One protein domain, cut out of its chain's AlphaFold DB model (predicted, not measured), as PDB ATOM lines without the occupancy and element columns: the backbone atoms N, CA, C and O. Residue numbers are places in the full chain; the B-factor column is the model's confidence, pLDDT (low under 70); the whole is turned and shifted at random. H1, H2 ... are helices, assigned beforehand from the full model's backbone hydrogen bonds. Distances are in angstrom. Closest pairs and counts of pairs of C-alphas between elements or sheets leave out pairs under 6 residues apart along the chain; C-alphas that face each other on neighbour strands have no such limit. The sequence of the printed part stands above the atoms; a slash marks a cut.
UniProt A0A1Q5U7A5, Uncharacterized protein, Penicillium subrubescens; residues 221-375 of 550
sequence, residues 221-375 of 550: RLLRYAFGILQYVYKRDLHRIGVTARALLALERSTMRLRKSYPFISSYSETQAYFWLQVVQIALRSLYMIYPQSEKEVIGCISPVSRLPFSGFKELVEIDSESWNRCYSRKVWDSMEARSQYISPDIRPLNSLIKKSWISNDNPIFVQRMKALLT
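This is residues 221 to 375 of the 550 residues of an uncharacterized protein of Penicillium subrubescens (UniProt A0A1Q5U7A5). A long helix, H3, forms the core along the length of an elongated body; H1 crosses it on one side, with H2 on that same side towards the beginning of H3. Over the opposite side, the stretch with the short helices H6 to H10 runs to the beginning of H3 and back along it, while H5 and H11 lie side by side near its other end and residues 294 to 300 stick out as a loop. The printed part has 155 residues with eleven named helices, H1 to H11 in chain order, and no named strand: the class is all helix. It is compact, with a radius of gyration of the C-alphas of 16.7 A, and spans 50 by 31 by 28 A.

H1, residues 221 to 235, touches the hub H3, residues 270 to 290, at a steep tilt of 44 degrees, the same way; the closest C-alphas, of Ala 226 and Leu 277, are 4.9 A apart. H2, residues 243 to 261, touches H3 with residues 244 to 248 alone, at a steep tilt of 50 degrees, opposite ways, closest at the C-alphas of Leu 248 and Ala 273, 6.7 A. H4, residues 304 to 307, touches H1, closest at the C-alphas of Lys 235 and Ser 306, 5.3 A, and H3, at those of Tyr 288 and Val 305, 6.6 A. H5, residues 310 to 317, only just touches H1, with 3 pairs of C-alphas within 8 A, closest at Arg 224 and Phe 310, 6.8 A. H6, residues 323 to 326, and H9, residues 350 to 353, are near H3 and near each other. H7, residues 330 to 333, is close to H3 but not clearly touching, while H8, residues 337 to 340, touches H3, closest at the C-alphas of Thr 271 and Ala 338, 5.1 A. H10, residues 356 to 359, touches H3, closest at the C-alphas of Ser 286 and Ile 359, 5.5 A. H11, residues 364 to 373, touches H5 at a shallow tilt of 5 degrees, opposite ways, closest at the C-alphas of Gly 312 and Leu 373, 5.8 A. Every O i to N i+4 pair is within hydrogen-bond range in H1, H3, H5 and H11, and 14 of 15 in H2; the other helices are too short for such a pair.

H1 begins at C-alpha 221, (141.788, 94.034, 160.049), and is 20.9 A long; H2 measures 27.0 A. H3 runs 30.5 A from C-alpha 270 at (146.404, 104.498, 168.373). H11, 14.4 A long, ends at C-alpha 373, (122.345, 85.903, 160.674).

The C-alphas farthest apart, of Val 298 and Lys 331, are 52.0 A apart. The printed part has no cut, and the link from H3 to H4 is long. The mean pLDDT of the printed part is 77.8; residues under 70 include 289 to 306 and 356 to 364.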
ATOM      1  N   ARG A 221     140.983  94.553 158.926       90.06
ATOM      2  CA  ARG A 221     141.788  94.034 160.049       90.06
ATOM      3  C   ARG A 221     141.471  94.713 161.384       90.06
ATOM      4  O   ARG A 221     141.145  94.031 162.354       90.06
ATOM      5  N   LEU A 222     141.525  96.047 161.434       92.19
ATOM      6  CA  LEU A 222     141.279  96.815 162.663       92.19
ATOM      7  C   LEU A 222     139.812  96.760 163.110       92.19
ATOM      8  O   LEU A 222     139.526  96.657 164.303       92.19
ATOM      9  N   LEU A 223     138.882  96.789 162.153       92.06
ATOM     10  CA  LEU A 223     137.450  96.680 162.416       92.06
ATOM     11  C   LEU A 223     137.096  95.287 162.969       92.06
ATOM     12  O   LEU A 223     136.373  95.179 163.960       92.06
ATOM     13  N   ARG A 224     137.656  94.222 162.383       91.00
ATOM     14  CA  ARG A 224     137.497  92.836 162.841       91.00
ATOM     15  C   ARG A 224     138.121  92.627 164.211       91.00
ATOM     16  O   ARG A 224     137.507  91.987 165.057       91.00
ATOM     17  N   TYR A 225     139.300  93.195 164.442       92.38
ATOM     18  CA  TYR A 225     139.954  93.171 165.745       92.38
ATOM     19  C   TYR A 225     139.079  93.805 166.836       92.38
ATOM     20  O   TYR A 225     138.803  93.176 167.858       92.38
ATOM     21  N   ALA A 226     138.579  95.022 166.594       92.50
ATOM     22  CA  ALA A 226     137.685  95.712 167.519       92.50
ATOM     23  C   ALA A 226     136.397  94.911 167.777       92.50
ATOM     24  O   ALA A 226     135.969  94.786 168.927       92.50
ATOM     25  N   PHE A 227     135.809  94.335 166.722       90.69
ATOM     26  CA  PHE A 227     134.645  93.454 166.816       90.69
ATOM     27  C   PHE A 227     134.900  92.230 167.695       90.69
ATOM     28  O   PHE A 227     134.160  92.031 168.657       90.69
ATOM     29  N   GLY A 228     135.953  91.454 167.421       89.12
ATOM     30  CA  GLY A 228     136.265  90.230 168.165       89.12
ATOM     31  C   GLY A 228     136.496  90.491 169.654       89.12
ATOM     32  O   GLY A 228     135.915  89.822 170.510       89.12
ATOM     33  N   ILE A 229     137.251  91.544 169.988       89.75
ATOM     34  CA  ILE A 229     137.501  91.926 171.387       89.75
ATOM     35  C   ILE A 229     136.223  92.309 172.106       89.75
ATOM     36  O   ILE A 229     135.961  91.830 173.210       89.75
ATOM     37  N   LEU A 230     135.431  93.200 171.514       88.12
ATOM     38  CA  LEU A 230     134.240  93.688 172.188       88.12
ATOM     39  C   LEU A 230     133.194  92.582 172.282       88.12
ATOM     40  O   LEU A 230     132.578  92.436 173.334       88.12
ATOM     41  N   GLN A 231     133.062  91.735 171.263       85.06
ATOM     42  CA  GLN A 231     132.226  90.542 171.330       85.06
ATOM     43  C   GLN A 231     132.653  89.610 172.475       85.06
ATOM     44  O   GLN A 231     131.798  89.170 173.247       85.06
ATOM     45  N   TYR A 232     133.957  89.363 172.641       83.56
ATOM     46  CA  TYR A 232     134.498  88.586 173.761       83.56
ATOM     47  C   TYR A 232     134.175  89.228 175.122       83.56
ATOM     48  O   TYR A 232     133.730  88.549 176.048       83.56
ATOM     49  N   VAL A 233     134.318  90.549 175.235       82.75
ATOM     50  CA  VAL A 233     134.028  91.318 176.458       82.75
ATOM     51  C   VAL A 233     132.542  91.279 176.815       82.75
ATOM     52  O   VAL A 233     132.213  91.048 177.977       82.75
ATOM     53  N   TYR A 234     131.644  91.438 175.836       77.88
ATOM     54  CA  TYR A 234     130.192  91.314 176.031       77.88
ATOM     55  C   TYR A 234     129.778  89.876 176.375       77.88
ATOM     56  O   TYR A 234     128.919  89.681 177.231       77.88
ATOM     57  N   LYS A 235     130.400  88.858 175.759       76.62
ATOM     58  CA  LYS A 235     130.157  87.435 176.070       76.62
ATOM     59  C   LYS A 235     130.441  87.108 177.539       76.62
ATOM     60  O   LYS A 235     129.819  86.206 178.094       76.62
ATOM     61  N   ARG A 236     131.387  87.822 178.150       73.00
ATOM     62  CA  ARG A 236     131.915  87.556 179.494       73.00
ATOM     63  C   ARG A 236     131.531  88.607 180.538       73.00
ATOM     64  O   ARG A 236     132.018  88.518 181.659       73.00
ATOM     65  N   ASP A 237     130.688  89.576 180.176       69.50
ATOM     66  CA  ASP A 237     130.269  90.691 181.042       69.50
ATOM     67  C   ASP A 237     131.463  91.430 181.691       69.50
ATOM     68  O   ASP A 237     131.463  91.820 182.858       69.50
ATOM     69  N   LEU A 238     132.542  91.621 180.923       70.75
ATOM     70  CA  LEU A 238     133.807  92.191 181.414       70.75
ATOM     71  C   LEU A 238     133.799  93.733 181.442       70.75
ATOM     72  O   LEU A 238     134.847  94.374 181.348       70.75
ATOM     73  N   HIS A 239     132.622  94.350 181.584       62.34
ATOM     74  CA  HIS A 239     132.379  95.787 181.386       62.34
ATOM     75  C   HIS A 239     133.084  96.729 182.376       62.34
ATOM     76  O   HIS A 239     133.047  97.943 182.188       62.34
ATOM     77  N   ARG A 240     133.730  96.203 183.423       52.72
ATOM     78  CA  ARG A 240     134.382  96.998 184.480       52.72
ATOM     79  C   ARG A 240     135.894  97.162 184.317       52.72
ATOM     80  O   ARG A 240     136.494  97.971 185.014       52.72
ATOM     81  N   ILE A 241     136.519  96.393 183.431       57.78
ATOM     82  CA  ILE A 241     137.979  96.316 183.328       57.78
ATOM     83  C   ILE A 241     138.432  97.266 182.215       57.78
ATOM     84  O   ILE A 241     137.721  97.419 181.229       57.78
ATOM     85  N   GLY A 242     139.588  97.927 182.358       72.75
ATOM     86  CA  GLY A 242     140.194  98.804 181.340       72.75
ATOM     87  C   GLY A 242     140.537  98.064 180.038       72.75
ATOM     88  O   GLY A 242     141.708  97.841 179.733       72.75
ATOM     89  N   VAL A 243     139.506  97.637 179.310       81.56
ATOM     90  CA  VAL A 243     139.535  96.799 178.108       81.56
ATOM     91  C   VAL A 243     140.168  97.566 176.965       81.56
ATOM     92  O   VAL A 243     141.026  97.019 176.286       81.56
ATOM     93  N   THR A 244     139.807  98.836 176.786       84.94
ATOM     94  CA  THR A 244     140.319  99.664 175.689       84.94
ATOM     95  C   THR A 244     141.834  99.814 175.765       84.94
ATOM     96  O   THR A 244     142.515  99.541 174.786       84.94
ATOM     97  N   ALA A 245     142.380 100.149 176.938       85.81
ATOM     98  CA  ALA A 245     143.827 100.273 177.123       85.81
ATOM     99  C   ALA A 245     144.560  98.947 176.852       85.81
ATOM    100  O   ALA A 245     145.582  98.926 176.172       85.81
ATOM    101  N   ARG A 246     144.007  97.820 177.324       85.62
ATOM    102  CA  ARG A 246     144.564  96.483 177.060       85.62
ATOM    103  C   ARG A 246     144.495  96.099 175.587       85.62
ATOM    104  O   ARG A 246     145.451  95.534 175.074       85.62
ATOM    105  N   ALA A 247     143.385  96.402 174.920       89.88
ATOM    106  CA  ALA A 247     143.207  96.159 173.495       89.88
ATOM    107  C   ALA A 247     144.236  96.957 172.687       89.88
ATOM    108  O   ALA A 247     144.963  96.383 171.890       89.88
ATOM    109  N   LEU A 248     144.389  98.253 172.957       90.25
ATOM    110  CA  LEU A 248     145.394  99.078 172.282       90.25
ATOM    111  C   LEU A 248     146.815  98.515 172.445       90.25
ATOM    112  O   LEU A 248     147.502  98.293 171.451       90.25
ATOM    113  N   LEU A 249     147.223  98.193 173.677       88.19
ATOM    114  CA  LEU A 249     148.551  97.631 173.952       88.19
ATOM    115  C   LEU A 249     148.758  96.246 173.319       88.19
ATOM    116  O   LEU A 249     149.844  95.942 172.820       88.19
ATOM    117  N   ALA A 250     147.737  95.386 173.347       87.81
ATOM    118  CA  ALA A 250     147.802  94.067 172.727       87.81
ATOM    119  C   ALA A 250     147.943  94.183 171.204       87.81
ATOM    120  O   ALA A 250     148.788  93.496 170.629       87.81
ATOM    121  N   LEU A 251     147.178  95.084 170.579       91.31
ATOM    122  CA  LEU A 251     147.242  95.359 169.148       91.31
ATOM    123  C   LEU A 251     148.588  95.947 168.731       91.31
ATOM    124  O   LEU A 251     149.142  95.553 167.709       91.31
ATOM    125  N   GLU A 252     149.125  96.891 169.502       89.12
ATOM    126  CA  GLU A 252     150.436  97.482 169.240       89.12
ATOM    127  C   GLU A 252     151.512  96.388 169.211       89.12
ATOM    128  O   GLU A 252     152.234  96.232 168.222       89.12
ATOM    129  N   ARG A 253     151.559  95.560 170.262       86.25
ATOM    130  CA  ARG A 253     152.522  94.458 170.381       86.25
ATOM    131  C   ARG A 253     152.335  93.408 169.287       86.25
ATOM    132  O   ARG A 253     153.333  92.964 168.714       86.25
ATOM    133  N   SER A 254     151.097  93.007 168.983       84.88
ATOM    134  CA  SER A 254     150.824  92.038 167.913       84.88
ATOM    135  C   SER A 254     151.212  92.602 166.551       84.88
ATOM    136  O   SER A 254     151.885  91.915 165.790       84.88
ATOM    137  N   THR A 255     150.903  93.873 166.280       85.56
ATOM    138  CA  THR A 255     151.276  94.560 165.036       85.56
ATOM    139  C   THR A 255     152.793  94.629 164.879       85.56
ATOM    140  O   THR A 255     153.314  94.312 163.811       85.56
ATOM    141  N   MET A 256     153.528  94.998 165.936       84.00
ATOM    142  CA  MET A 256     154.994  95.035 165.909       84.00
ATOM    143  C   MET A 256     155.597  93.655 165.616       84.00
ATOM    144  O   MET A 256     156.509  93.546 164.796       84.00
ATOM    145  N   ARG A 257     155.072  92.591 166.242       81.56
ATOM    146  CA  ARG A 257     155.516  91.208 165.991       81.56
ATOM    147  C   ARG A 257     155.185  90.752 164.574       81.56
ATOM    148  O   ARG A 257     156.064  90.250 163.882       81.56
ATOM    149  N   LEU A 258     153.950  90.972 164.127       78.19
ATOM    150  CA  LEU A 258     153.495  90.597 162.790       78.19
ATOM    151  C   LEU A 258     154.324  91.285 161.708       78.19
ATOM    152  O   LEU A 258     154.742  90.630 160.762       78.19
ATOM    153  N   ARG A 259     154.655  92.568 161.881       81.94
ATOM    154  CA  ARG A 259     155.515  93.310 160.948       81.94
ATOM    155  C   ARG A 259     156.937  92.769 160.841       81.94
ATOM    156  O   ARG A 259     157.581  92.991 159.820       81.94
ATOM    157  N   LYS A 260     157.421  92.060 161.865       77.38
ATOM    158  CA  LYS A 260     158.728  91.391 161.842       77.38
ATOM    159  C   LYS A 260     158.754  90.268 160.796       77.38
ATOM    160  O   LYS A 260     159.753  90.106 160.110       77.38
ATOM    161  N   SER A 261     157.643  89.544 160.651       73.50
ATOM    162  CA  SER A 261     157.464  88.479 159.653       73.50
ATOM    163  C   SER A 261     156.859  88.985 158.337       73.50
ATOM    164  O   SER A 261     157.126  88.429 157.275       73.50
ATOM    165  N   TYR A 262     156.060  90.053 158.398       74.56
ATOM    166  CA  TYR A 262     155.253  90.573 157.296       74.56
ATOM    167  C   TYR A 262     155.370  92.106 157.195       74.56
ATOM    168  O   TYR A 262     154.497  92.838 157.672       74.56
ATOM    169  N   PRO A 263     156.423  92.633 156.541       73.69
ATOM    170  CA  PRO A 263     156.685  94.076 156.488       73.69
ATOM    171  C   PRO A 263     155.615  94.918 155.771       73.69
ATOM    172  O   PRO A 263     155.647  96.142 155.864       73.69
ATOM    173  N   PHE A 264     154.692  94.288 155.032       77.00
ATOM    174  CA  PHE A 264     153.603  94.956 154.308       77.00
ATOM    175  C   PHE A 264     152.426  95.369 155.202       77.00
ATOM    176  O   PHE A 264     151.582  96.138 154.754       77.00
ATOM    177  N   ILE A 265     152.363  94.872 156.439       80.81
ATOM    178  CA  ILE A 265     151.314  95.221 157.401       80.81
ATOM    179  C   ILE A 265     151.496  96.671 157.866       80.81
ATOM    180  O   ILE A 265     152.596  97.074 158.272       80.81
ATOM    181  N   SER A 266     150.417  97.454 157.849       83.75
ATOM    182  CA  SER A 266     150.411  98.859 158.258       83.75
ATOM    183  C   SER A 266     150.926  99.053 159.681       83.75
ATOM    184  O   SER A 266     150.843  98.177 160.547       83.75
ATOM    185  N   SER A 267     151.538 100.215 159.914       86.38
ATOM    186  CA  SER A 267     152.065 100.561 161.235       86.38
ATOM    187  C   SER A 267     150.912 100.701 162.217       86.38
ATOM    188  O   SER A 267     149.836 101.156 161.836       86.38
ATOM    189  N   TYR A 268     151.153 100.359 163.481       89.81
ATOM    190  CA  TYR A 268     150.182 100.632 164.533       89.81
ATOM    191  C   TYR A 268     149.837 102.128 164.563       89.81
ATOM    192  O   TYR A 268     150.722 102.984 164.440       89.81
ATOM    193  N   SER A 269     148.549 102.421 164.727       91.62
ATOM    194  CA  SER A 269     148.068 103.754 165.044       91.62
ATOM    195  C   SER A 269     147.030 103.698 166.149       91.62
ATOM    196  O   SER A 269     145.977 103.077 165.996       91.62
ATOM    197  N   GLU A 270     147.319 104.401 167.244       89.06
ATOM    198  CA  GLU A 270     146.404 104.498 168.373       89.06
ATOM    199  C   GLU A 270     145.082 105.161 167.981       89.06
ATOM    200  O   GLU A 270     144.020 104.651 168.329       89.06
ATOM    201  N   THR A 271     145.115 106.237 167.185       92.00
ATOM    202  CA  THR A 271     143.890 106.901 166.713       92.00
ATOM    203  C   THR A 271     143.015 105.961 165.888       92.00
ATOM    204  O   THR A 271     141.811 105.875 166.136       92.00
ATOM    205  N   GLN A 272     143.607 105.217 164.948       93.75
ATOM    206  CA  GLN A 272     142.864 104.289 164.093       93.75
ATOM    207  C   GLN A 272     142.256 103.136 164.902       93.75
ATOM    208  O   GLN A 272     141.081 102.808 164.740       93.75
ATOM    209  N   ALA A 273     143.032 102.546 165.813       93.12
ATOM    210  CA  ALA A 273     142.566 101.470 166.680       93.12
ATOM    211  C   ALA A 273     141.450 101.935 167.630       93.12
ATOM    212  O   ALA A 273     140.414 101.278 167.759       93.12
ATOM    213  N   TYR A 274     141.630 103.098 168.259       91.94
ATOM    214  CA  TYR A 274     140.664 103.669 169.192       91.94
ATOM    215  C   TYR A 274     139.359 104.073 168.497       91.94
ATOM    216  O   TYR A 274     138.278 103.863 169.052       91.94
ATOM    217  N   PHE A 275     139.435 104.597 167.269       92.62
ATOM    218  CA  PHE A 275     138.266 104.871 166.433       92.62
ATOM    219  C   PHE A 275     137.409 103.614 166.240       92.62
ATOM    220  O   PHE A 275     136.219 103.625 166.563       92.62
ATOM    221  N   TRP A 276     138.011 102.515 165.770       93.69
ATOM    222  CA  TRP A 276     137.271 101.280 165.513       93.69
ATOM    223  C   TRP A 276     136.713 100.653 166.789       93.69
ATOM    224  O   TRP A 276     135.564 100.214 166.788       93.69
ATOM    225  N   LEU A 277     137.464 100.684 167.896       91.69
ATOM    226  CA  LEU A 277     136.966 100.244 169.202       91.69
ATOM    227  C   LEU A 277     135.717 101.029 169.624       91.69
ATOM    228  O   LEU A 277     134.722 100.418 170.007       91.69
ATOM    229  N   GLN A 278     135.711 102.358 169.498       89.19
ATOM    230  CA  GLN A 278     134.536 103.162 169.849       89.19
ATOM    231  C   GLN A 278     133.335 102.884 168.944       89.19
ATOM    232  O   GLN A 278     132.224 102.677 169.437       89.19
ATOM    233  N   VAL A 279     133.543 102.871 167.626       88.69
ATOM    234  CA  VAL A 279     132.469 102.655 166.645       88.69
ATOM    235  C   VAL A 279     131.798 101.303 166.871       88.69
ATOM    236  O   VAL A 279     130.572 101.223 166.977       88.69
ATOM    237  N   VAL A 280     132.596 100.247 167.025       89.56
ATOM    238  CA  VAL A 280     132.089  98.904 167.305       89.56
ATOM    239  C   VAL A 280     131.422  98.842 168.676       89.56
ATOM    240  O   VAL A 280     130.358  98.240 168.803       89.56
ATOM    241  N   GLN A 281     131.985  99.481 169.706       87.12
ATOM    242  CA  GLN A 281     131.395  99.480 171.047       87.12
ATOM    243  C   GLN A 281     130.000 100.101 171.043       87.12
ATOM    244  O   GLN A 281     129.083  99.550 171.656       87.12
ATOM    245  N   ILE A 282     129.836 101.223 170.342       83.50
ATOM    246  CA  ILE A 282     128.549 101.895 170.171       83.50
ATOM    247  C   ILE A 282     127.580 100.997 169.397       83.50
ATOM    248  O   ILE A 282     126.448 100.802 169.840       83.50
ATOM    249  N   ALA A 283     128.020 100.410 168.280       84.81
ATOM    250  CA  ALA A 283     127.189  99.533 167.462       84.81
ATOM    251  C   ALA A 283     126.704  98.299 168.245       84.81
ATOM    252  O   ALA A 283     125.502  98.044 168.312       84.81
ATOM    253  N   LEU A 284     127.609  97.583 168.924       82.25
ATOM    254  CA  LEU A 284     127.269  96.409 169.738       82.25
ATOM    255  C   LEU A 284     126.371  96.762 170.926       82.25
ATOM    256  O   LEU A 284     125.435  96.023 171.220       82.25
ATOM    257  N   ARG A 285     126.607  97.904 171.590       79.25
ATOM    258  CA  ARG A 285     125.732  98.379 172.674       79.25
ATOM    259  C   ARG A 285     124.317  98.643 172.173       79.25
ATOM    260  O   ARG A 285     123.355  98.347 172.875       79.25
ATOM    261  N   SER A 286     124.198  99.196 170.972       76.94
ATOM    262  CA  SER A 286     122.905  99.505 170.366       76.94
ATOM    263  C   SER A 286     122.153  98.214 170.009       76.94
ATOM    264  O   SER A 286     120.999  98.056 170.390       76.94
ATOM    265  N   LEU A 287     122.851  97.221 169.441       75.12
ATOM    266  CA  LEU A 287     122.313  95.869 169.220       75.12
ATOM    267  C   LEU A 287     121.866  95.182 170.520       75.12
ATOM    268  O   LEU A 287     120.838  94.509 170.544       75.12
ATOM    269  N   TYR A 288     122.622  95.362 171.606       70.38
ATOM    270  CA  TYR A 288     122.298  94.787 172.910       70.38
ATOM    271  C   TYR A 288     120.992  95.347 173.495       70.38
ATOM    272  O   TYR A 288     120.233  94.603 174.108       70.38
ATOM    273  N   MET A 289     120.708  96.639 173.293       66.94
ATOM    274  CA  MET A 289     119.496  97.293 173.811       66.94
ATOM    275  C   MET A 289     118.211  96.904 173.059       66.94
ATOM    276  O   MET A 289     117.118  97.059 173.605       66.94
ATOM    277  N   ILE A 290     118.329  96.383 171.832       63.81
ATOM    278  CA  ILE A 290     117.182  96.005 170.992       63.81
ATOM    279  C   ILE A 290     116.531  94.685 171.428       63.81
ATOM    280  O   ILE A 290     115.337  94.488 171.203       63.81
ATOM    281  N   TYR A 291     117.269  93.780 172.076       56.25
ATOM    282  CA  TYR A 291     116.733  92.470 172.456       56.25
ATOM    283  C   TYR A 291     116.104  92.504 173.866       56.25
ATOM    284  O   TYR A 291     116.812  92.787 174.839       56.25
ATOM    285  N   PRO A 292     114.798  92.205 174.028       47.81
ATOM    286  CA  PRO A 292     114.164  92.193 175.340       47.81
ATOM    287  C   PRO A 292     114.732  91.078 176.229       47.81
ATOM    288  O   PRO A 292     115.005  89.967 175.779       47.81
ATOM    289  N   GLN A 293     114.847  91.356 177.529       48.16
ATOM    290  CA  GLN A 293     115.333  90.420 178.553       48.16
ATOM    291  C   GLN A 293     114.421  89.192 178.783       48.16
ATOM    292  O   GLN A 293     114.779  88.326 179.578       48.16
ATOM    293  N   SER A 294     113.271  89.097 178.108       39.78
ATOM    294  CA  SER A 294     112.212  88.114 178.374       39.78
ATOM    295  C   SER A 294     112.462  86.702 177.820       39.78
ATOM    296  O   SER A 294     111.721  85.794 178.169       39.78
ATOM    297  N   GLU A 295     113.492  86.482 176.994       44.41
ATOM    298  CA  GLU A 295     113.881  85.143 176.489       44.41
ATOM    299  C   GLU A 295     115.109  84.551 177.223       44.41
ATOM    300  O   GLU A 295     115.728  83.599 176.749       44.41
ATOM    301  N   LYS A 296     115.485  85.086 178.395       44.12
ATOM    302  CA  LYS A 296     116.631  84.592 179.189       44.12
ATOM    303  C   LYS A 296     116.420  83.225 179.864       44.12
ATOM    304  O   LYS A 296     117.370  82.706 180.443       44.12
ATOM    305  N   GLU A 297     115.224  82.636 179.818       33.44
ATOM    306  CA  GLU A 297     114.871  81.547 180.745       33.44
ATOM    307  C   GLU A 297     115.073  80.109 180.247       33.44
ATOM    308  O   GLU A 297     115.075  79.205 181.073       33.44
ATOM    309  N   VAL A 298     115.291  79.833 178.956       33.16
ATOM    310  CA  VAL A 298     115.179  78.425 178.501       33.16
ATOM    311  C   VAL A 298     116.510  77.671 178.431       33.16
ATOM    312  O   VAL A 298     116.543  76.457 178.601       33.16
ATOM    313  N   ILE A 299     117.640  78.343 178.246       31.12
ATOM    314  CA  ILE A 299     118.973  77.720 178.284       31.12
ATOM    315  C   ILE A 299     119.899  78.836 178.736       31.12
ATOM    316  O   ILE A 299     119.819  79.888 178.120       31.12
ATOM    317  N   GLY A 300     120.730  78.662 179.770       34.31
ATOM    318  CA  GLY A 300     121.611  79.703 180.339       34.31
ATOM    319  C   GLY A 300     122.587  80.349 179.336       34.31
ATOM    320  O   GLY A 300     123.793  80.133 179.396       34.31
ATOM    321  N   CYS A 301     122.062  81.119 178.385       32.47
ATOM    322  CA  CYS A 301     122.698  81.506 177.139       32.47
ATOM    323  C   CYS A 301     122.894  83.019 177.096       32.47
ATOM    324  O   CYS A 301     121.961  83.801 176.957       32.47
ATOM    325  N   ILE A 302     124.164  83.387 177.222       48.66
ATOM    326  CA  ILE A 302     124.913  84.322 176.379       48.66
ATOM    327  C   ILE A 302     124.064  85.183 175.412       48.66
ATOM    328  O   ILE A 302     123.360  84.654 174.555       48.66
ATOM    329  N   SER A 303     124.199  86.512 175.527       55.00
ATOM    330  CA  SER A 303     123.567  87.528 174.665       55.00
ATOM    331  C   SER A 303     123.617  87.169 173.166       55.00
ATOM    332  O   SER A 303     124.688  86.792 172.698       55.00
ATOM    333  N   PRO A 304     122.538  87.360 172.374       60.00
ATOM    334  CA  PRO A 304     122.527  87.079 170.930       60.00
ATOM    335  C   PRO A 304     123.710  87.706 170.173       60.00
ATOM    336  O   PRO A 304     124.289  87.097 169.277       60.00
ATOM    337  N   VAL A 305     124.145  88.892 170.604       62.78
ATOM    338  CA  VAL A 305     125.270  89.646 170.029       62.78
ATOM    339  C   VAL A 305     126.604  88.882 170.116       62.78
ATOM    340  O   VAL A 305     127.472  89.038 169.258       62.78
ATOM    341  N   SER A 306     126.775  87.999 171.105       65.00
ATOM    342  CA  SER A 306     128.001  87.209 171.272       65.00
ATOM    343  C   SER A 306     128.182  86.112 170.219       65.00
ATOM    344  O   SER A 306     129.225  85.466 170.202       65.00
ATOM    345  N   ARG A 307     127.135  85.807 169.442       70.25
ATOM    346  CA  ARG A 307     127.123  84.752 168.416       70.25
ATOM    347  C   ARG A 307     127.067  85.311 166.997       70.25
ATOM    348  O   ARG A 307     127.078  84.544 166.043       70.25
ATOM    349  N   LEU A 308     126.992  86.631 166.860       77.62
ATOM    350  CA  LEU A 308     126.924  87.297 165.570       77.62
ATOM    351  C   LEU A 308     128.256  87.118 164.814       77.62
ATOM    352  O   LEU A 308     129.301  87.455 165.372       77.62
ATOM    353  N   PRO A 309     128.271  86.614 163.570       81.31
ATOM    354  CA  PRO A 309     129.494  86.587 162.775       81.31
ATOM    355  C   PRO A 309     129.902  88.004 162.344       81.31
ATOM    356  O   PRO A 309     129.066  88.898 162.208       81.31
ATOM    357  N   PHE A 310     131.196  88.212 162.076       85.19
ATOM    358  CA  PHE A 310     131.720  89.518 161.649       85.19
ATOM    359  C   PHE A 310     131.078  90.027 160.345       85.19
ATOM    360  O   PHE A 310     130.791  91.217 160.214       85.19
ATOM    361  N   SER A 311     130.817  89.129 159.390       84.38
ATOM    362  CA  SER A 311     130.085  89.439 158.153       84.38
ATOM    363  C   SER A 311     128.686  89.976 158.457       84.38
ATOM    364  O   SER A 311     128.335  91.061 157.997       84.38
ATOM    365  N   GLY A 312     127.940  89.268 159.309       81.19
ATOM    366  CA  GLY A 312     126.610  89.676 159.751       81.19
ATOM    367  C   GLY A 312     126.619  90.998 160.518       81.19
ATOM    368  O   GLY A 312     125.725  91.819 160.343       81.19
ATOM    369  N   PHE A 313     127.657  91.266 161.314       85.44
ATOM    370  CA  PHE A 313     127.834  92.568 161.960       85.44
ATOM    371  C   PHE A 313     127.983  93.705 160.945       85.44
ATOM    372  O   PHE A 313     127.274  94.707 161.054       85.44
ATOM    373  N   LYS A 314     128.857  93.555 159.941       87.00
ATOM    374  CA  LYS A 314     129.017  94.575 158.894       87.00
ATOM    375  C   LYS A 314     127.725  94.801 158.117       87.00
ATOM    376  O   LYS A 314     127.402  95.946 157.822       87.00
ATOM    377  N   GLU A 315     126.983  93.736 157.822       83.25
ATOM    378  CA  GLU A 315     125.702  93.831 157.116       83.25
ATOM    379  C   GLU A 315     124.636  94.554 157.950       83.25
ATOM    380  O   GLU A 315     123.961  95.445 157.444       83.25
ATOM    381  N   LEU A 316     124.506  94.223 159.239       79.38
ATOM    382  CA  LEU A 316     123.509  94.838 160.123       79.38
ATOM    383  C   LEU A 316     123.806  96.308 160.406       79.38
ATOM    384  O   LEU A 316     122.904  97.144 160.452       79.38
ATOM    385  N   VAL A 317     125.074  96.622 160.648       81.75
ATOM    386  CA  VAL A 317     125.494  97.961 161.060       81.75
ATOM    387  C   VAL A 317     125.781  98.840 159.835       81.75
ATOM    388  O   VAL A 317     125.715 100.066 159.929       81.75
ATOM    389  N   GLU A 318     125.985  98.227 158.663       83.75
ATOM    390  CA  GLU A 318     126.292  98.876 157.386       83.75
ATOM    391  C   GLU A 318     127.532  99.790 157.507       83.75
ATOM    392  O   GLU A 318     127.483 100.980 157.169       83.75
ATOM    393  N   ILE A 319     128.614  99.216 158.051       85.56
ATOM    394  CA  ILE A 319     129.948  99.817 158.214       85.56
ATOM    395  C   ILE A 319     130.972  98.978 157.446       85.56
ATOM    396  O   ILE A 319     130.926  97.748 157.459       85.56
ATOM    397  N   ASP A 320     131.926  99.665 156.832       87.81
ATOM    398  CA  ASP A 320     133.064  99.111 156.099       87.81
ATOM    399  C   ASP A 320     134.389  99.713 156.594       87.81
ATOM    400  O   ASP A 320     134.402 100.617 157.429       87.81
ATOM    401  N   SER A 321     135.508  99.233 156.054       87.00
ATOM    402  CA  SER A 321     136.862  99.722 156.338       87.00
ATOM    403  C   SER A 321     137.125 101.179 155.935       87.00
ATOM    404  O   SER A 321     138.103 101.762 156.399       87.00
ATOM    405  N   GLU A 322     136.272 101.799 155.115       89.06
ATOM    406  CA  GLU A 322     136.426 103.189 154.669       89.06
ATOM    407  C   GLU A 322     135.593 104.180 155.490       89.06
ATOM    408  O   GLU A 322     135.797 105.389 155.392       89.06
ATOM    409  N   SER A 323     134.700 103.693 156.353       88.81
ATOM    410  CA  SER A 323     133.744 104.512 157.108       88.81
ATOM    411  C   SER A 323     134.389 105.588 158.001       88.81
ATOM    412  O   SER A 323     133.723 106.561 158.366       88.81
ATOM    413  N   TRP A 324     135.686 105.476 158.312       90.81
ATOM    414  CA  TRP A 324     136.462 106.504 159.017       90.81
ATOM    415  C   TRP A 324     136.567 107.830 158.251       90.81
ATOM    416  O   TRP A 324     136.649 108.888 158.883       90.81
ATOM    417  N   ASN A 325     136.505 107.807 156.913       91.81
ATOM    418  CA  ASN A 325     136.681 108.986 156.053       91.81
ATOM    419  C   ASN A 325     135.580 110.050 156.234       91.81
ATOM    420  O   ASN A 325     135.729 111.194 155.806       91.81
ATOM    421  N   ARG A 326     134.474 109.683 156.892       88.81
ATOM    422  CA  ARG A 326     133.378 110.592 157.250       88.81
ATOM    423  C   ARG A 326     133.697 111.426 158.488       88.81
ATOM    424  O   ARG A 326     133.094 112.482 158.669       88.81
ATOM    425  N   CYS A 327     134.601 110.936 159.334       89.06
ATOM    426  CA  CYS A 327     134.971 111.531 160.614       89.06
ATOM    427  C   CYS A 327     136.355 112.187 160.575       89.06
ATOM    428  O   CYS A 327     136.522 113.239 161.191       89.06
ATOM    429  N   TYR A 328     137.308 111.605 159.841       91.81
ATOM    430  CA  TYR A 328     138.698 112.061 159.801       91.81
ATOM    431  C   TYR A 328     139.164 112.461 158.403       91.81
ATOM    432  O   TYR A 328     138.885 111.771 157.420       91.81
ATOM    433  N   SER A 329     139.952 113.534 158.310       91.38
ATOM    434  CA  SER A 329     140.725 113.833 157.106       91.38
ATOM    435  C   SER A 329     141.936 112.913 157.004       91.38
ATOM    436  O   SER A 329     142.519 112.499 158.007       91.38
ATOM    437  N   ARG A 330     142.387 112.634 155.773       91.00
ATOM    438  CA  ARG A 330     143.581 111.803 155.541       91.00
ATOM    439  C   ARG A 330     144.838 112.377 156.215       91.00
ATOM    440  O   ARG A 330     145.693 111.624 156.659       91.00
ATOM    441  N   LYS A 331     144.928 113.708 156.336       89.06
ATOM    442  CA  LYS A 331     146.050 114.384 157.007       89.06
ATOM    443  C   LYS A 331     146.141 114.018 158.488       89.06
ATOM    444  O   LYS A 331     147.249 113.841 158.976       89.06
ATOM    445  N   VAL A 332     145.001 113.919 159.173       88.44
ATOM    446  CA  VAL A 332     144.940 113.527 160.587       88.44
ATOM    447  C   VAL A 332     145.029 112.008 160.727       88.44
ATOM    448  O   VAL A 332     145.792 111.524 161.548       88.44
ATOM    449  N   TRP A 333     144.314 111.249 159.895       90.50
ATOM    450  CA  TRP A 333     144.258 109.784 159.973       90.50
ATOM    451  C   TRP A 333     145.618 109.091 159.791       90.50
ATOM    452  O   TRP A 333     145.901 108.106 160.473       90.50
ATOM    453  N   ASP A 334     146.464 109.619 158.900       87.88
ATOM    454  CA  ASP A 334     147.782 109.053 158.579       87.88
ATOM    455  C   ASP A 334     148.946 109.779 159.285       87.88
ATOM    456  O   ASP A 334     150.118 109.484 159.014       87.88
ATOM    457  N   SER A 335     148.649 110.739 160.168       85.88
ATOM    458  CA  SER A 335     149.656 111.583 160.819       85.88
ATOM    459  C   SER A 335     150.549 110.786 161.779       85.88
ATOM    460  O   SER A 335     150.181 109.721 162.280       85.88
ATOM    461  N   MET A 336     151.754 111.296 162.053       84.44
ATOM    462  CA  MET A 336     152.658 110.668 163.024       84.44
ATOM    463  C   MET A 336     152.105 110.767 164.448       84.44
ATOM    464  O   MET A 336     152.222 109.821 165.220       84.44
ATOM    465  N   GLU A 337     151.448 111.875 164.770       83.88
ATOM    466  CA  GLU A 337     150.790 112.110 166.052       83.88
ATOM    467  C   GLU A 337     149.629 111.132 166.262       83.88
ATOM    468  O   GLU A 337     149.483 110.582 167.351       83.88
ATOM    469  N   ALA A 338     148.858 110.836 165.209       84.06
ATOM    470  CA  ALA A 338     147.777 109.852 165.256       84.06
ATOM    471  C   ALA A 338     148.278 108.431 165.553       84.06
ATOM    472  O   ALA A 338     147.495 107.560 165.951       84.06
ATOM    473  N   ARG A 339     149.579 108.170 165.363       84.62
ATOM    474  CA  ARG A 339     150.186 106.882 165.710       84.62
ATOM    475  C   ARG A 339     150.478 106.747 167.193       84.62
ATOM    476  O   ARG A 339     150.265 105.666 167.727       84.62
ATOM    477  N   SER A 340     150.960 107.818 167.818       79.38
ATOM    478  CA  SER A 340     151.438 107.811 169.204       79.38
ATOM    479  C   SER A 340     150.380 108.172 170.241       79.38
ATOM    480  O   SER A 340     150.627 107.971 171.422       79.38
ATOM    481  N   GLN A 341     149.274 108.793 169.831       87.44
ATOM    482  CA  GLN A 341     148.194 109.182 170.735       87.44
ATOM    483  C   GLN A 341     146.858 109.274 169.997       87.44
ATOM    484  O   GLN A 341     146.806 109.435 168.773       87.44
ATOM    485  N   TYR A 342     145.763 109.204 170.753       89.25
ATOM    486  CA  TYR A 342     144.428 109.452 170.223       89.25
ATOM    487  C   TYR A 342     144.217 110.927 169.845       89.25
ATOM    488  O   TYR A 342     144.365 111.828 170.672       89.25
ATOM    489  N   ILE A 343     143.783 111.160 168.604       90.38
ATOM    490  CA  ILE A 343     143.339 112.462 168.101       90.38
ATOM    491  C   ILE A 343     141.836 112.405 167.829       90.38
ATOM    492  O   ILE A 343     141.334 111.462 167.217       90.38
ATOM    493  N   SER A 344     141.102 113.427 168.269       88.00
ATOM    494  CA  SER A 344     139.658 113.528 168.025       88.00
ATOM    495  C   SER A 344     139.335 113.787 166.539       88.00
ATOM    496  O   SER A 344     140.158 114.383 165.846       88.00
ATOM    497  N   PRO A 345     138.152 113.372 166.040       91.19
ATOM    498  CA  PRO A 345     137.748 113.591 164.649       91.19
ATOM    499  C   PRO A 345     137.766 115.070 164.240       91.19
ATOM    500  O   PRO A 345     137.226 115.907 164.963       91.19
ATOM    501  N   ASP A 346     138.326 115.384 163.070       90.50
ATOM    502  CA  ASP A 346     138.452 116.751 162.545       90.50
ATOM    503  C   ASP A 346     137.364 117.137 161.525       90.50
ATOM    504  O   ASP A 346     137.142 118.326 161.300       90.50
ATOM    505  N   ILE A 347     136.657 116.167 160.925       91.62
ATOM    506  CA  ILE A 347     135.566 116.436 159.969       91.62
ATOM    507  C   ILE A 347     134.199 116.402 160.652       91.62
ATOM    508  O   ILE A 347     133.422 117.354 160.557       91.62
ATOM    509  N   ARG A 348     133.864 115.282 161.305       87.75
ATOM    510  CA  ARG A 348     132.575 115.096 161.984       87.75
ATOM    511  C   ARG A 348     132.729 114.260 163.246       87.75
ATOM    512  O   ARG A 348     133.506 113.305 163.251       87.75
ATOM    513  N   PRO A 349     131.925 114.539 164.283       85.94
ATOM    514  CA  PRO A 349     131.897 113.716 165.484       85.94
ATOM    515  C   PRO A 349     131.468 112.271 165.182       85.94
ATOM    516  O   PRO A 349     130.707 112.008 164.249       85.94
ATOM    517  N   LEU A 350     131.923 111.331 166.016       81.06
ATOM    518  CA  LEU A 350     131.633 109.893 165.895       81.06
ATOM    519  C   LEU A 350     130.134 109.574 165.874       81.06
ATOM    520  O   LEU A 350     129.702 108.647 165.193       81.06
ATOM    521  N   ASN A 351     129.330 110.371 166.581       76.25
ATOM    522  CA  ASN A 351     127.877 110.208 166.618       76.25
ATOM    523  C   ASN A 351     127.213 110.357 165.237       76.25
ATOM    524  O   ASN A 351     126.112 109.855 165.044       76.25
ATOM    525  N   SER A 352     127.884 110.982 164.264       76.06
ATOM    526  CA  SER A 352     127.395 111.093 162.889       76.06
ATOM    527  C   SER A 352     127.391 109.759 162.133       76.06
ATOM    528  O   SER A 352     126.661 109.625 161.152       76.06
ATOM    529  N   LEU A 353     128.168 108.768 162.586       76.06
ATOM    530  CA  LEU A 353     128.143 107.409 162.039       76.06
ATOM    531  C   LEU A 353     126.969 106.592 162.581       76.06
ATOM    532  O   LEU A 353     126.571 105.619 161.947       76.06
ATOM    533  N   ILE A 354     126.406 106.995 163.723       72.00
ATOM    534  CA  ILE A 354     125.347 106.254 164.398       72.00
ATOM    535  C   ILE A 354     124.050 106.393 163.610       72.00
ATOM    536  O   ILE A 354     123.402 107.443 163.611       72.00
ATOM    537  N   LYS A 355     123.643 105.314 162.938       71.56
ATOM    538  CA  LYS A 355     122.349 105.279 162.258       71.56
ATOM    539  C   LYS A 355     121.241 105.214 163.304       71.56
ATOM    540  O   LYS A 355     121.313 104.437 164.251       71.56
ATOM    541  N   LYS A 356     120.165 105.985 163.101       64.88
ATOM    542  CA  LYS A 356     118.963 105.923 163.957       64.88
ATOM    543  C   LYS A 356     118.391 104.500 164.048       64.88
ATOM    544  O   LYS A 356     117.832 104.141 165.078       64.88
ATOM    545  N   SER A 357     118.581 103.693 163.001       59.34
ATOM    546  CA  SER A 357     118.203 102.277 162.964       59.34
ATOM    547  C   SER A 357     118.942 101.406 163.979       59.34
ATOM    548  O   SER A 357     118.401 100.382 164.363       59.34
ATOM    549  N   TRP A 358     120.134 101.797 164.446       65.56
ATOM    550  CA  TRP A 358     120.837 101.055 165.497       65.56
ATOM    551  C   TRP A 358     120.177 101.242 166.865       65.56
ATOM    552  O   TRP A 358     120.315 100.380 167.720       65.56
ATOM    553  N   ILE A 359     119.490 102.368 167.089       59.12
ATOM    554  CA  ILE A 359     118.986 102.782 168.410       59.12
ATOM    555  C   ILE A 359     117.496 102.441 168.593       59.12
ATOM    556  O   ILE A 359     117.022 102.356 169.721       59.12
ATOM    557  N   SER A 360     116.737 102.264 167.506       57.81
ATOM    558  CA  SER A 360     115.286 102.055 167.578       57.81
ATOM    559  C   SER A 360     114.916 100.571 167.527       57.81
ATOM    560  O   SER A 360     115.184  99.885 166.541       57.81
ATOM    561  N   ASN A 361     114.229 100.106 168.576       56.78
ATOM    562  CA  ASN A 361     113.666  98.754 168.694       56.78
ATOM    563  C   ASN A 361     112.486  98.507 167.732       56.78
ATOM    564  O   ASN A 361     111.998  97.382 167.635       56.78
ATOM    565  N   ASP A 362     112.041  99.532 167.002       57.47
ATOM    566  CA  ASP A 362     110.788  99.519 166.242       57.47
ATOM    567  C   ASP A 362     110.957  99.052 164.789       57.47
ATOM    568  O   ASP A 362     110.043  99.195 163.977       57.47
ATOM    569  N   ASN A 363     112.121  98.500 164.423       65.38
ATOM    570  CA  ASN A 363     112.363  97.991 163.074       65.38
ATOM    571  C   ASN A 363     112.249  96.450 163.018       65.38
ATOM    572  O   ASN A 363     113.248  95.749 163.211       65.38
ATOM    573  N   PRO A 364     111.063  95.886 162.708       67.25
ATOM    574  CA  PRO A 364     110.859  94.435 162.669       67.25
ATOM    575  C   PRO A 364     111.714  93.739 161.599       67.25
ATOM    576  O   PRO A 364     112.131  92.597 161.794       67.25
ATOM    577  N   ILE A 365     112.041  94.432 160.503       70.50
ATOM    578  CA  ILE A 365     112.906  93.911 159.434       70.50
ATOM    579  C   ILE A 365     114.334  93.730 159.956       70.50
ATOM    580  O   ILE A 365     114.985  92.727 159.663       70.50
ATOM    581  N   PHE A 366     114.818  94.674 160.765       71.38
ATOM    582  CA  PHE A 366     116.139  94.601 161.384       71.38
ATOM    583  C   PHE A 366     116.258  93.409 162.341       71.38
ATOM    584  O   PHE A 366     117.208  92.632 162.252       71.38
ATOM    585  N   VAL A 367     115.252  93.209 163.201       71.31
ATOM    586  CA  VAL A 367     115.201  92.063 164.123       71.31
ATOM    587  C   VAL A 367     115.151  90.739 163.355       71.31
ATOM    588  O   VAL A 367     115.841  89.789 163.725       71.31
ATOM    589  N   GLN A 368     114.387  90.668 162.260       74.38
ATOM    590  CA  GLN A 368     114.304  89.469 161.424       74.38
ATOM    591  C   GLN A 368     115.636  89.149 160.726       74.38
ATOM    592  O   GLN A 368     116.070  87.997 160.754       74.38
ATOM    593  N   ARG A 369     116.318  90.156 160.158       75.44
ATOM    594  CA  ARG A 369     117.655  89.991 159.557       75.44
ATOM    595  C   ARG A 369     118.682  89.523 160.581       75.44
ATOM    596  O   ARG A 369     119.428  88.586 160.319       75.44
ATOM    597  N   MET A 370     118.675  90.119 161.772       73.31
ATOM    598  CA  MET A 370     119.559  89.707 162.859       73.31
ATOM    599  C   MET A 370     119.312  88.246 163.263       73.31
ATOM    600  O   MET A 370     120.267  87.486 163.383       73.31
ATOM    601  N   LYS A 371     118.050  87.812 163.404       74.44
ATOM    602  CA  LYS A 371     117.716  86.403 163.694       74.44
ATOM    603  C   LYS A 371     118.201  85.442 162.600       74.44
ATOM    604  O   LYS A 371     118.708  84.370 162.926       74.44
ATOM    605  N   ALA A 372     118.094  85.827 161.328       76.12
ATOM    606  CA  ALA A 372     118.607  85.026 160.215       76.12
ATOM    607  C   ALA A 372     120.135  84.843 160.302       76.12
ATOM    608  O   ALA A 372     120.619  83.715 160.238       76.12
ATOM    609  N   LEU A 373     120.879  85.924 160.561       73.44
ATOM    610  CA  LEU A 373     122.345  85.903 160.674       73.44
ATOM    611  C   LEU A 373     122.861  85.112 161.886       73.44
ATOM    612  O   LEU A 373     123.955  84.560 161.846       73.44
ATOM    613  N   LEU A 374     122.074  85.008 162.958       69.31
ATOM    614  CA  LEU A 374     122.419  84.195 164.134       69.31
ATOM    615  C   LEU A 374     122.281  82.681 163.901       69.31
ATOM    616  O   LEU A 374     122.739  81.895 164.730       69.31
ATOM    617  N   THR A 375     121.647  82.267 162.801       64.44
ATOM    618  CA  THR A 375     121.454  80.850 162.452       64.44
ATOM    619  C   THR A 375     122.650  80.288 161.670       64.44
ATOM    620  O   THR A 375     122.796  79.071 161.546       64.44
TER     621      THR A 375